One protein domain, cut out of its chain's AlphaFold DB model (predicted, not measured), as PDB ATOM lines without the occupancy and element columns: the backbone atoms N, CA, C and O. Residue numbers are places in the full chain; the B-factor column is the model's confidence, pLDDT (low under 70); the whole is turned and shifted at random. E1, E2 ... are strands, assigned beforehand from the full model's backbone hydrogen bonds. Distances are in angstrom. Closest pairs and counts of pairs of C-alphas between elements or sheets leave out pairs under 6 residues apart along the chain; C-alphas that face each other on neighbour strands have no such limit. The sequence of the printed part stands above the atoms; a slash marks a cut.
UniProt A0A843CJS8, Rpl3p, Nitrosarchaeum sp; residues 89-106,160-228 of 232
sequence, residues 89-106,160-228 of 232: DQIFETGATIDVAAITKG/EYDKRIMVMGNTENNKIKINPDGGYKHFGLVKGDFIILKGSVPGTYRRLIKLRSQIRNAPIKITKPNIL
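AT A GLANCE: This is residues 89 to 106 and 160 to 228 of the 232 residues of the protein "Rpl3p" of Nitrosarchaeum sp (UniProt A0A843CJS8). With little regular structure, the domain is one sheet of four strands curled like part of a barrel and left open, with long unnamed stretches, residues 171 to 192 and 214 to 228, away from its middle. The 87 printed residues have no named helix and strands E1, E2, E3, E4 along the chain; the sheet's order is E3 E2 E1 E4, all antiparallel. The class is all strand, with only 28 residues in named elements. It is compact, radius of gyration of the C-alphas 13.8 A, spanning 40 by 36 by 22 A.

HOW THE PARTS SIT: E1, residues 97 to 103, is antiparallel to E4, residues 209 to 213, at 150 degrees; N 101 and O 210, 2.8 A, are within hydrogen-bond range. E2, residues 160 to 170, bends by 67 degrees at residue 163; residues 160 to 164 pair with E1, N 98 and O 163 being 2.8 A apart. Its residues 165 to 170 pair with E3, residues 193 to 197, in an antiparallel hairpin; N 166 and O 196 are 2.8 A apart. E3 is apart from E1 and E4.

IN THESE COORDINATES: E1 begins at C-alpha 97 (200.740, 154.292, 283.783) and is 20.1 A long; E2 is 24.8 A. E4 ends at C-alpha 213 (203.920, 154.765, 290.191).

THE WHOLE: Residues 107 to 159 are cut out, leaving C-alphas 106 and 160 17.0 A apart. The links E2 to E3 and E3 to E4 are long. Residue 174 alone has pLDDT under 70.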
ATOM      1  N   ASP A  89     213.288 161.037 283.275       89.81
ATOM      2  CA  ASP A  89     213.669 159.893 282.445       89.81
ATOM      3  C   ASP A  89     214.321 158.757 283.244       89.81
ATOM      4  O   ASP A  89     214.267 157.606 282.820       89.81
ATOM      5  N   GLN A  90     214.891 159.061 284.413       90.94
ATOM      6  CA  GLN A  90     215.435 158.066 285.341       90.94
ATOM      7  C   GLN A  90     214.347 157.386 286.188       90.94
ATOM      8  O   GLN A  90     214.592 156.322 286.751       90.94
ATOM      9  N   ILE A  91     213.162 157.997 286.313       91.12
ATOM     10  CA  ILE A  91     212.084 157.522 287.196       91.12
ATOM     11  C   ILE A  91     210.989 156.805 286.404       91.12
ATOM     12  O   ILE A  91     210.488 155.768 286.837       91.12
ATOM     13  N   PHE A  92     210.570 157.375 285.273       92.81
ATOM     14  CA  PHE A  92     209.460 156.860 284.478       92.81
ATOM     15  C   PHE A  92     209.884 156.565 283.045       92.81
ATOM     16  O   PHE A  92     210.804 157.172 282.504       92.81
ATOM     17  N   GLU A  93     209.126 155.683 282.399       91.94
ATOM     18  CA  GLU A  93     209.273 155.352 280.985       91.94
ATOM     19  C   GLU A  93     208.054 155.818 280.174       91.94
ATOM     20  O   GLU A  93     206.932 155.932 280.677       91.94
ATOM     21  N   THR A  94     208.255 156.082 278.881       92.62
ATOM     22  CA  THR A  94     207.159 156.478 277.986       92.62
ATOM     23  C   THR A  94     206.162 155.334 277.835       92.62
ATOM     24  O   THR A  94     206.529 154.188 277.591       92.62
ATOM     25  N   GLY A  95     204.872 155.638 277.962       91.94
ATOM     26  CA  GLY A  95     203.807 154.638 277.952       91.94
ATOM     27  C   GLY A  95     203.465 154.040 279.314       91.94
ATOM     28  O   GLY A  95     202.434 153.370 279.394       91.94
ATOM     29  N   ALA A  96     204.256 154.303 280.362       92.38
ATOM     30  CA  ALA A  96     203.939 153.864 281.715       92.38
ATOM     31  C   ALA A  96     202.650 154.526 282.231       92.38
ATOM     32  O   ALA A  96     202.306 155.658 281.871       92.38
ATOM     33  N   THR A  97     201.923 153.802 283.073       93.19
ATOM     34  CA  THR A  97     200.740 154.292 283.783       93.19
ATOM     35  C   THR A  97     201.126 154.760 285.179       93.19
ATOM     36  O   THR A  97     201.889 154.107 285.889       93.19
ATOM     37  N   ILE A  98     200.607 155.920 285.567       94.56
ATOM     38  CA  ILE A  98     200.936 156.605 286.811       94.56
ATOM     39  C   ILE A  98     199.675 157.097 287.515       94.56
ATOM     40  O   ILE A  98     198.636 157.342 286.895       94.56
ATOM     41  N   ASP A  99     199.806 157.303 288.820       95.12
ATOM     42  CA  ASP A  99     198.808 157.977 289.636       95.12
ATOM     43  C   ASP A  99     199.196 159.445 289.809       95.12
ATOM     44  O   ASP A  99     200.364 159.786 290.019       95.12
ATOM     45  N   VAL A 100     198.199 160.326 289.771       96.19
ATOM     46  CA  VAL A 100     198.391 161.770 289.886       96.19
ATOM     47  C   VAL A 100     197.690 162.300 291.125       96.19
ATOM     48  O   VAL A 100     196.465 162.284 291.204       96.19
ATOM     49  N   ALA A 101     198.461 162.818 292.078       96.06
ATOM     50  CA  ALA A 101     197.963 163.452 293.290       96.06
ATOM     51  C   ALA A 101     198.145 164.975 293.223       96.06
ATOM     52  O   ALA A 101     199.260 165.483 293.094       96.06
ATOM     53  N   ALA A 102     197.051 165.724 293.348       96.62
ATOM     54  CA  ALA A 102     197.092 167.183 293.313       96.62
ATOM     55  C   ALA A 102     195.945 167.827 294.102       96.62
ATOM     56  O   ALA A 102     194.980 167.180 294.517       96.62
ATOM     57  N   ILE A 103     196.045 169.144 294.295       97.00
ATOM     58  CA  ILE A 103     194.984 169.954 294.900       97.00
ATOM     59  C   ILE A 103     194.102 170.525 293.791       97.00
ATOM     60  O   ILE A 103     194.546 171.318 292.958       97.00
ATOM     61  N   THR A 104     192.820 170.176 293.824       97.06
ATOM     62  CA  THR A 104     191.811 170.620 292.851       97.06
ATOM     63  C   THR A 104     191.625 172.142 292.812       97.06
ATOM     64  O   THR A 104     191.922 172.859 293.773       97.06
ATOM     65  N   LYS A 105     191.088 172.663 291.698       96.62
ATOM     66  CA  LYS A 105     190.722 174.084 291.572       96.62
ATOM     67  C   LYS A 105     189.737 174.480 292.679       96.62
ATOM     68  O   LYS A 105     188.695 173.848 292.835       96.62
ATOM     69  N   GLY A 106     190.075 175.520 293.439       96.62
ATOM     70  CA  GLY A 106     189.185 176.086 294.451       96.62
ATOM     71  C   GLY A 106     188.032 176.846 293.801       96.62
ATOM     72  O   GLY A 106     188.237 177.542 292.808       96.62
ATOM     73  N   GLU A 160     193.951 160.933 291.079       94.62
ATOM     74  CA  GLU A 160     193.425 160.257 289.897       94.62
ATOM     75  C   GLU A 160     194.382 159.136 289.500       94.62
ATOM     76  O   GLU A 160     195.593 159.341 289.446       94.62
ATOM     77  N   TYR A 161     193.825 157.958 289.246       93.62
ATOM     78  CA  TYR A 161     194.576 156.748 288.930       93.62
ATOM     79  C   TYR A 161     194.685 156.557 287.413       93.62
ATOM     80  O   TYR A 161     193.931 157.164 286.646       93.62
ATOM     81  N   ASP A 162     195.604 155.686 287.001       92.44
ATOM     82  CA  ASP A 162     195.678 155.107 285.652       92.44
ATOM     83  C   ASP A 162     195.892 156.134 284.523       92.44
ATOM     84  O   ASP A 162     195.385 155.998 283.404       92.44
ATOM     85  N   LYS A 163     196.674 157.184 284.790       94.06
ATOM     86  CA  LYS A 163     197.068 158.161 283.769       94.06
ATOM     87  C   LYS A 163     198.252 157.630 282.985       94.06
ATOM     88  O   LYS A 163     199.288 157.321 283.553       94.06
ATOM     89  N   ARG A 164     198.119 157.534 281.664       93.69
ATOM     90  CA  ARG A 164     199.206 157.066 280.798       93.69
ATOM     91  C   ARG A 164     200.112 158.220 280.392       93.69
ATOM     92  O   ARG A 164     199.615 159.250 279.931       93.69
ATOM     93  N   ILE A 165     201.420 158.023 280.508       95.00
ATOM     94  CA  ILE A 165     202.434 158.921 279.960       95.00
ATOM     95  C   ILE A 165     202.462 158.750 278.442       95.00
ATOM     96  O   ILE A 165     202.784 157.673 277.939       95.00
ATOM     97  N   MET A 166     202.117 159.807 277.714       93.44
ATOM     98  CA  MET A 166     202.117 159.814 276.253       93.44
ATOM     99  C   MET A 166     203.488 160.236 275.735       93.44
ATOM    100  O   MET A 166     204.162 159.463 275.064       93.44
ATOM    101  N   VAL A 167     203.929 161.435 276.114       91.94
ATOM    102  CA  VAL A 167     205.210 162.018 275.701       91.94
ATOM    103  C   VAL A 167     206.024 162.344 276.943       91.94
ATOM    104  O   VAL A 167     205.484 162.889 277.905       91.94
ATOM    105  N   MET A 168     207.322 162.069 276.891       91.88
ATOM    106  CA  MET A 168     208.315 162.698 277.757       91.88
ATOM    107  C   MET A 168     209.398 163.290 276.875       91.88
ATOM    108  O   MET A 168     209.798 162.675 275.884       91.88
ATOM    109  N   GLY A 169     209.853 164.484 277.217       89.06
ATOM    110  CA  GLY A 169     210.859 165.170 276.432       89.06
ATOM    111  C   GLY A 169     211.427 166.371 277.157       89.06
ATOM    112  O   GLY A 169     211.021 166.705 278.267       89.06
ATOM    113  N   ASN A 170     212.369 167.018 276.486       90.00
ATOM    114  CA  ASN A 170     212.948 168.279 276.907       90.00
ATOM    115  C   ASN A 170     212.755 169.290 275.775       90.00
ATOM    116  O   ASN A 170     212.966 168.948 274.606       90.00
ATOM    117  N   THR A 171     212.337 170.508 276.118       87.12
ATOM    118  CA  THR A 171     212.063 171.578 275.149       87.12
ATOM    119  C   THR A 171     213.282 171.929 274.281       87.12
ATOM    120  O   THR A 171     213.104 172.327 273.137       87.12
ATOM    121  N   GLU A 172     214.511 171.746 274.767       83.38
ATOM    122  CA  GLU A 172     215.751 172.087 274.045       83.38
ATOM    123  C   GLU A 172     216.056 171.126 272.888       83.38
ATOM    124  O   GLU A 172     216.696 171.502 271.909       83.38
ATOM    125  N   ASN A 173     215.554 169.892 272.955       78.88
ATOM    126  CA  ASN A 173     215.890 168.850 271.985       78.88
ATOM    127  C   ASN A 173     215.116 168.960 270.655       78.88
ATOM    128  O   ASN A 173     215.287 168.090 269.805       78.88
ATOM    129  N   ASN A 174     214.255 169.973 270.470       67.38
ATOM    130  CA  ASN A 174     213.494 170.300 269.245       67.38
ATOM    131  C   ASN A 174     212.710 169.156 268.557       67.38
ATOM    132  O   ASN A 174     212.154 169.356 267.482       67.38
ATOM    133  N   LYS A 175     212.599 167.967 269.165       77.06
ATOM    134  CA  LYS A 175     211.892 166.813 268.576       77.06
ATOM    135  C   LYS A 175     210.377 167.015 268.507       77.06
ATOM    136  O   LYS A 175     209.726 166.423 267.656       77.06
ATOM    137  N   ILE A 176     209.814 167.791 269.436       80.75
ATOM    138  CA  ILE A 176     208.370 168.014 269.571       80.75
ATOM    139  C   ILE A 176     208.137 169.487 269.916       80.75
ATOM    140  O   ILE A 176     208.613 169.965 270.949       80.75
ATOM    141  N   LYS A 177     207.369 170.202 269.084       85.62
ATOM    142  CA  LYS A 177     206.914 171.565 269.393       85.62
ATOM    143  C   LYS A 177     205.773 171.483 270.411       85.62
ATOM    144  O   LYS A 177     204.643 171.191 270.053       85.62
ATOM    145  N   ILE A 178     206.087 171.713 271.688       90.31
ATOM    146  CA  ILE A 178     205.108 171.674 272.791       90.31
ATOM    147  C   ILE A 178     204.493 173.038 273.116       90.31
ATOM    148  O   ILE A 178     203.448 173.098 273.753       90.31
ATOM    149  N   ASN A 179     205.148 174.141 272.750       91.44
ATOM    150  CA  ASN A 179     204.672 175.485 273.069       91.44
ATOM    151  C   ASN A 179     203.858 176.041 271.888       91.44
ATOM    152  O   ASN A 179     204.404 176.091 270.780       91.44
ATOM    153  N   PRO A 180     202.603 176.482 272.108       92.06
ATOM    154  CA  PRO A 180     201.837 177.165 271.075       92.06
ATOM    155  C   PRO A 180     202.422 178.557 270.834       92.06
ATOM    156  O   PRO A 180     203.163 179.090 271.671       92.06
ATOM    157  N   ASP A 181     202.059 179.173 269.713       89.88
ATOM    158  CA  ASP A 181     202.489 180.534 269.411       89.88
ATOM    159  C   ASP A 181     201.898 181.498 270.462       89.88
ATOM    160  O   ASP A 181     200.691 181.533 270.700       89.88
ATOM    161  N   GLY A 182     202.765 182.228 271.172       89.44
ATOM    162  CA  GLY A 182     202.386 183.066 272.323       89.44
ATOM    163  C   GLY A 182     202.371 182.356 273.690       89.44
ATOM    164  O   GLY A 182     202.241 183.019 274.720       89.44
ATOM    165  N   GLY A 183     202.585 181.036 273.733       91.88
ATOM    166  CA  GLY A 183     202.683 180.245 274.963       91.88
ATOM    167  C   GLY A 183     201.342 179.904 275.625       91.88
ATOM    168  O   GLY A 183     200.263 180.314 275.201       91.88
ATOM    169  N   TYR A 184     201.392 179.117 276.702       92.94
ATOM    170  CA  TYR A 184     200.194 178.651 277.401       92.94
ATOM    171  C   TYR A 184     199.548 179.761 278.232       92.94
ATOM    172  O   TYR A 184     200.199 180.413 279.056       92.94
ATOM    173  N   LYS A 185     198.226 179.919 278.106       93.00
ATOM    174  CA  LYS A 185     197.459 180.923 278.857       93.00
ATOM    175  C   LYS A 185     197.678 180.785 280.370       93.00
ATOM    176  O   LYS A 185     197.466 179.721 280.947       93.00
ATOM    177  N   HIS A 186     198.080 181.881 281.012       92.50
ATOM    178  CA  HIS A 186     198.424 181.969 282.441       92.50
ATOM    179  C   HIS A 186     199.619 181.121 282.910       92.50
ATOM    180  O   HIS A 186     199.940 181.158 284.096       92.50
ATOM    181  N   PHE A 187     200.304 180.383 282.036       91.94
ATOM    182  CA  PHE A 187     201.524 179.652 282.384       91.94
ATOM    183  C   PHE A 187     202.748 180.290 281.720       91.94
ATOM    184  O   PHE A 187     203.681 180.658 282.425       91.94
ATOM    185  N   GLY A 188     202.682 180.536 280.411       92.00
ATOM    186  CA  GLY A 188     203.791 181.008 279.587       92.00
ATOM    187  C   GLY A 188     204.402 179.868 278.773       92.00
ATOM    188  O   GLY A 188     203.710 178.923 278.393       92.00
ATOM    189  N   LEU A 189     205.699 179.961 278.491       91.50
ATOM    190  CA  LEU A 189     206.441 178.933 277.759       91.50
ATOM    191  C   LEU A 189     206.918 177.834 278.714       91.50
ATOM    192  O   LEU A 189     207.524 178.127 279.745       91.50
ATOM    193  N   VAL A 190     206.695 176.574 278.345       91.06
ATOM    194  CA  VAL A 190     207.263 175.409 279.031       91.06
ATOM    195  C   VAL A 190     208.748 175.311 278.684       91.06
ATOM    196  O   VAL A 190     209.108 175.240 277.506       91.06
ATOM    197  N   LYS A 191     209.607 175.317 279.709       88.31
ATOM    198  CA  LYS A 191     211.070 175.206 279.599       88.31
ATOM    199  C   LYS A 191     211.548 173.938 280.311       88.31
ATOM    200  O   LYS A 191     210.985 173.592 281.346       88.31
ATOM    201  N   GLY A 192     212.598 173.303 279.789       89.19
ATOM    202  CA  GLY A 192     213.199 172.104 280.377       89.19
ATOM    203  C   GLY A 192     212.404 170.823 280.119       89.19
ATOM    204  O   GLY A 192     211.819 170.651 279.047       89.19
ATOM    205  N   ASP A 193     212.424 169.914 281.094       91.44
ATOM    206  CA  ASP A 193     211.769 168.608 281.006       91.44
ATOM    207  C   ASP A 193     210.242 168.735 281.153       91.44
ATOM    208  O   ASP A 193     209.734 169.426 282.039       91.44
ATOM    209  N   PHE A 194     209.496 168.039 280.295       92.06
ATOM    210  CA  PHE A 194     208.037 168.025 280.308       92.06
ATOM    211  C   PHE A 194     207.470 166.622 280.085       92.06
ATOM    212  O   PHE A 194     208.100 165.739 279.501       92.06
ATOM    213  N   ILE A 195     206.227 166.441 280.534       93.69
ATOM    214  CA  ILE A 195     205.457 165.208 280.372       93.69
ATOM    215  C   ILE A 195     204.069 165.562 279.848       93.69
ATOM    216  O   ILE A 195     203.426 166.481 280.355       93.69
ATOM    217  N   ILE A 196     203.579 164.790 278.882       93.94
ATOM    218  CA  ILE A 196     202.187 164.838 278.430       93.94
ATOM    219  C   ILE A 196     201.475 163.593 278.945       93.94
ATOM    220  O   ILE A 196     201.843 162.467 278.601       93.94
ATOM    221  N   LEU A 197     200.444 163.796 279.761       95.19
ATOM    222  CA  LEU A 197     199.598 162.726 280.283       95.19
ATOM    223  C   LEU A 197     198.312 162.605 279.469       95.19
ATOM    224  O   LEU A 197     197.763 163.595 278.989       95.19
ATOM    225  N   LYS A 198     197.798 161.382 279.349       94.19
ATOM    226  CA  LYS A 198     196.498 161.132 278.727       94.19
ATOM    227  C   LYS A 198     195.363 161.670 279.610       94.19
ATOM    228  O   LYS A 198     195.160 161.197 280.729       94.19
ATOM    229  N   GLY A 199     194.550 162.565 279.048       94.56
ATOM    230  CA  GLY A 199     193.314 163.065 279.657       94.56
ATOM    231  C   GLY A 199     193.514 164.252 280.603       94.56
ATOM    232  O   GLY A 199     194.545 164.916 280.592       94.56
ATOM    233  N   SER A 200     192.495 164.542 281.417       95.50
ATOM    234  CA  SER A 200     192.537 165.643 282.385       95.50
ATOM    235  C   SER A 200     193.394 165.308 283.603       95.50
ATOM    236  O   SER A 200     193.536 164.141 283.974       95.50
ATOM    237  N   VAL A 201     193.897 166.350 284.264       96.00
ATOM    238  CA  VAL A 201     194.664 166.254 285.510       96.00
ATOM    239  C   VAL A 201     194.040 167.184 286.557       96.00
ATOM    240  O   VAL A 201     193.662 168.310 286.215       96.00
ATOM    241  N   PRO A 202     193.901 166.760 287.828       95.56
ATOM    242  CA  PRO A 202     193.317 167.608 288.855       95.56
ATOM    243  C   PRO A 202     194.218 168.809 289.154       95.56
ATOM    244  O   PRO A 202     195.410 168.668 289.399       95.56
ATOM    245  N   GLY A 203     193.627 170.003 289.208       94.88
ATOM    246  CA  GLY A 203     194.333 171.223 289.598       94.88
ATOM    247  C   GLY A 203     194.114 172.382 288.637       94.88
ATOM    248  O   GLY A 203     193.229 172.355 287.788       94.88
ATOM    249  N   THR A 204     194.886 173.443 288.835       94.81
ATOM    250  CA  THR A 204     194.958 174.606 287.941       94.81
ATOM    251  C   THR A 204     196.359 174.712 287.358       94.81
ATOM    252  O   THR A 204     197.281 174.059 287.847       94.81
ATOM    253  N   TYR A 205     196.541 175.593 286.374       93.12
ATOM    254  CA  TYR A 205     197.870 176.008 285.924       93.12
ATOM    255  C   TYR A 205     198.754 176.455 287.109       93.12
ATOM    256  O   TYR A 205     198.241 176.912 288.138       93.12
ATOM    257  N   ARG A 206     200.080 176.318 286.953       92.75
ATOM    258  CA  ARG A 206     201.123 176.691 287.938       92.75
ATOM    259  C   ARG A 206     201.061 175.964 289.294       92.75
ATOM    260  O   ARG A 206     201.694 176.403 290.249       92.75
ATOM    261  N   ARG A 207     200.298 174.876 289.421       93.12
ATOM    262  CA  ARG A 207     200.167 174.128 290.680       93.12
ATOM    263  C   ARG A 207     201.077 172.903 290.698       93.12
ATOM    264  O   ARG A 207     201.210 172.228 289.685       93.12
ATOM    265  N   LEU A 208     201.643 172.595 291.867       94.25
ATOM    266  CA  LEU A 208     202.374 171.349 292.081       94.25
ATOM    267  C   LEU A 208     201.451 170.146 291.864       94.25
ATOM    268  O   LEU A 208     200.370 170.056 292.456       94.25
ATOM    269  N   ILE A 209     201.927 169.209 291.055       95.44
ATOM    270  CA  ILE A 209     201.290 167.927 290.791       95.44
ATOM    271  C   ILE A 209     202.297 166.854 291.192       95.44
ATOM    272  O   ILE A 209     203.429 166.861 290.713       95.44
ATOM    273  N   LYS A 210     201.905 165.959 292.102       95.19
ATOM    274  CA  LYS A 210     202.736 164.834 292.529       95.19
ATOM    275  C   LYS A 210     202.380 163.616 291.692       95.19
ATOM    276  O   LYS A 210     201.213 163.230 291.627       95.19
ATOM    277  N   LEU A 211     203.388 163.025 291.071       94.88
ATOM    278  CA  LEU A 211     203.259 161.793 290.307       94.88
ATOM    279  C   LEU A 211     203.776 160.634 291.153       94.88
ATOM    280  O   LEU A 211     204.737 160.790 291.907       94.88
ATOM    281  N   ARG A 212     203.132 159.479 291.035       92.19
ATOM    282  CA  ARG A 212     203.554 158.234 291.676       92.19
ATOM    283  C   ARG A 212     203.388 157.091 290.685       92.19
ATOM    284  O   ARG A 212     202.495 157.137 289.840       92.19
ATOM    285  N   SER A 213     204.205 156.052 290.823       90.75
ATOM    286  CA  SER A 213     203.920 154.765 290.191       90.75
ATOM    287  C   SER A 213     202.510 154.274 290.556       90.75
ATOM    288  O   SER A 213     201.973 154.558 291.635       90.75
ATOM    289  N   GLN A 214     201.878 153.578 289.615       89.69
ATOM    290  CA  GLN A 214     200.531 153.051 289.789       89.69
ATOM    291  C   GLN A 214     200.508 151.971 290.880       89.69
ATOM    292  O   GLN A 214     201.288 151.024 290.827       89.69
ATOM    293  N   ILE A 215     199.595 152.088 291.851       87.00
ATOM    294  CA  ILE A 215     199.485 151.105 292.948       87.00
ATOM    295  C   ILE A 215     198.642 149.880 292.578       87.00
ATOM    296  O   ILE A 215     198.901 148.791 293.075       87.00
ATOM    297  N   ARG A 216     197.587 150.054 291.773       81.62
ATOM    298  CA  ARG A 216     196.538 149.029 291.626       81.62
ATOM    299  C   ARG A 216     196.874 147.962 290.585       81.62
ATOM    300  O   ARG A 216     197.117 146.824 290.955       81.62
ATOM    301  N   ASN A 217     196.881 148.328 289.303       76.12
ATOM    302  CA  ASN A 217     196.985 147.387 288.182       76.12
ATOM    303  C   ASN A 217     198.093 147.818 287.214       76.12
ATOM    304  O   ASN A 217     197.815 148.201 286.075       76.12
ATOM    305  N   ALA A 218     199.343 147.792 287.681       75.12
ATOM    306  CA  ALA A 218     200.485 148.108 286.829       75.12
ATOM    307  C   ALA A 218     200.600 147.071 285.690       75.12
ATOM    308  O   ALA A 218     200.656 145.869 285.966       75.12
ATOM    309  N   PRO A 219     200.615 147.491 284.412       77.44
ATOM    310  CA  PRO A 219     200.786 146.563 283.306       77.44
ATOM    311  C   PRO A 219     202.188 145.947 283.358       77.44
ATOM    312  O   PRO A 219     203.181 146.660 283.460       77.44
ATOM    313  N   ILE A 220     202.270 144.619 283.230       79.38
ATOM    314  CA  ILE A 220     203.538 143.861 283.261       79.38
ATOM    315  C   ILE A 220     204.486 144.316 282.141       79.38
ATOM    316  O   ILE A 220     205.703 144.292 282.291       79.38
ATOM    317  N   LYS A 221     203.923 144.729 280.999       84.62
ATOM    318  CA  LYS A 221     204.667 145.238 279.847       84.62
ATOM    319  C   LYS A 221     204.247 146.667 279.547       84.62
ATOM    320  O   LYS A 221     203.076 146.938 279.273       84.62
ATOM    321  N   ILE A 222     205.221 147.569 279.527       87.38
ATOM    322  CA  ILE A 222     205.021 148.957 279.127       87.38
ATOM    323  C   ILE A 222     205.043 149.014 277.601       87.38
ATOM    324  O   ILE A 222     206.063 148.776 276.959       87.38
ATOM    325  N   THR A 223     203.891 149.313 277.002       89.00
ATOM    326  CA  THR A 223     203.809 149.538 275.556       89.00
ATOM    327  C   THR A 223     204.028 151.016 275.278       89.00
ATOM    328  O   THR A 223     203.250 151.859 275.745       89.00
ATOM    329  N   LYS A 224     205.055 151.348 274.496       89.62
ATOM    330  CA  LYS A 224     205.312 152.733 274.096       89.62
ATOM    331  C   LYS A 224     204.209 153.209 273.141       89.62
ATOM    332  O   LYS A 224     203.847 152.473 272.221       89.62
ATOM    333  N   PRO A 225     203.609 154.387 273.369       88.75
ATOM    334  CA  PRO A 225     202.614 154.932 272.458       88.75
ATOM    335  C   PRO A 225     203.294 155.352 271.150       88.75
ATOM    336  O   PRO A 225     204.336 156.003 271.176       88.75
ATOM    337  N   ASN A 226     202.691 154.997 270.015       89.12
ATOM    338  CA  ASN A 226     203.090 155.550 268.726       89.12
ATOM    339  C   ASN A 226     202.396 156.906 268.546       89.12
ATOM    340  O   ASN A 226     201.169 156.964 268.464       89.12
ATOM    341  N   ILE A 227     203.169 157.988 268.565       86.25
ATOM    342  CA  ILE A 227     202.658 159.359 268.489       86.25
ATOM    343  C   ILE A 227     202.953 159.875 267.092       86.25
ATOM    344  O   ILE A 227     204.114 160.031 266.728       86.25
ATOM    345  N   LEU A 228     201.894 160.118 266.323       85.06
ATOM    346  CA  LEU A 228     202.008 160.617 264.953       85.06
ATOM    347  C   LEU A 228     202.271 162.123 264.935       85.06
ATOM    348  O   LEU A 228     203.143 162.593 264.216       85.06
TER     349      LEU A 228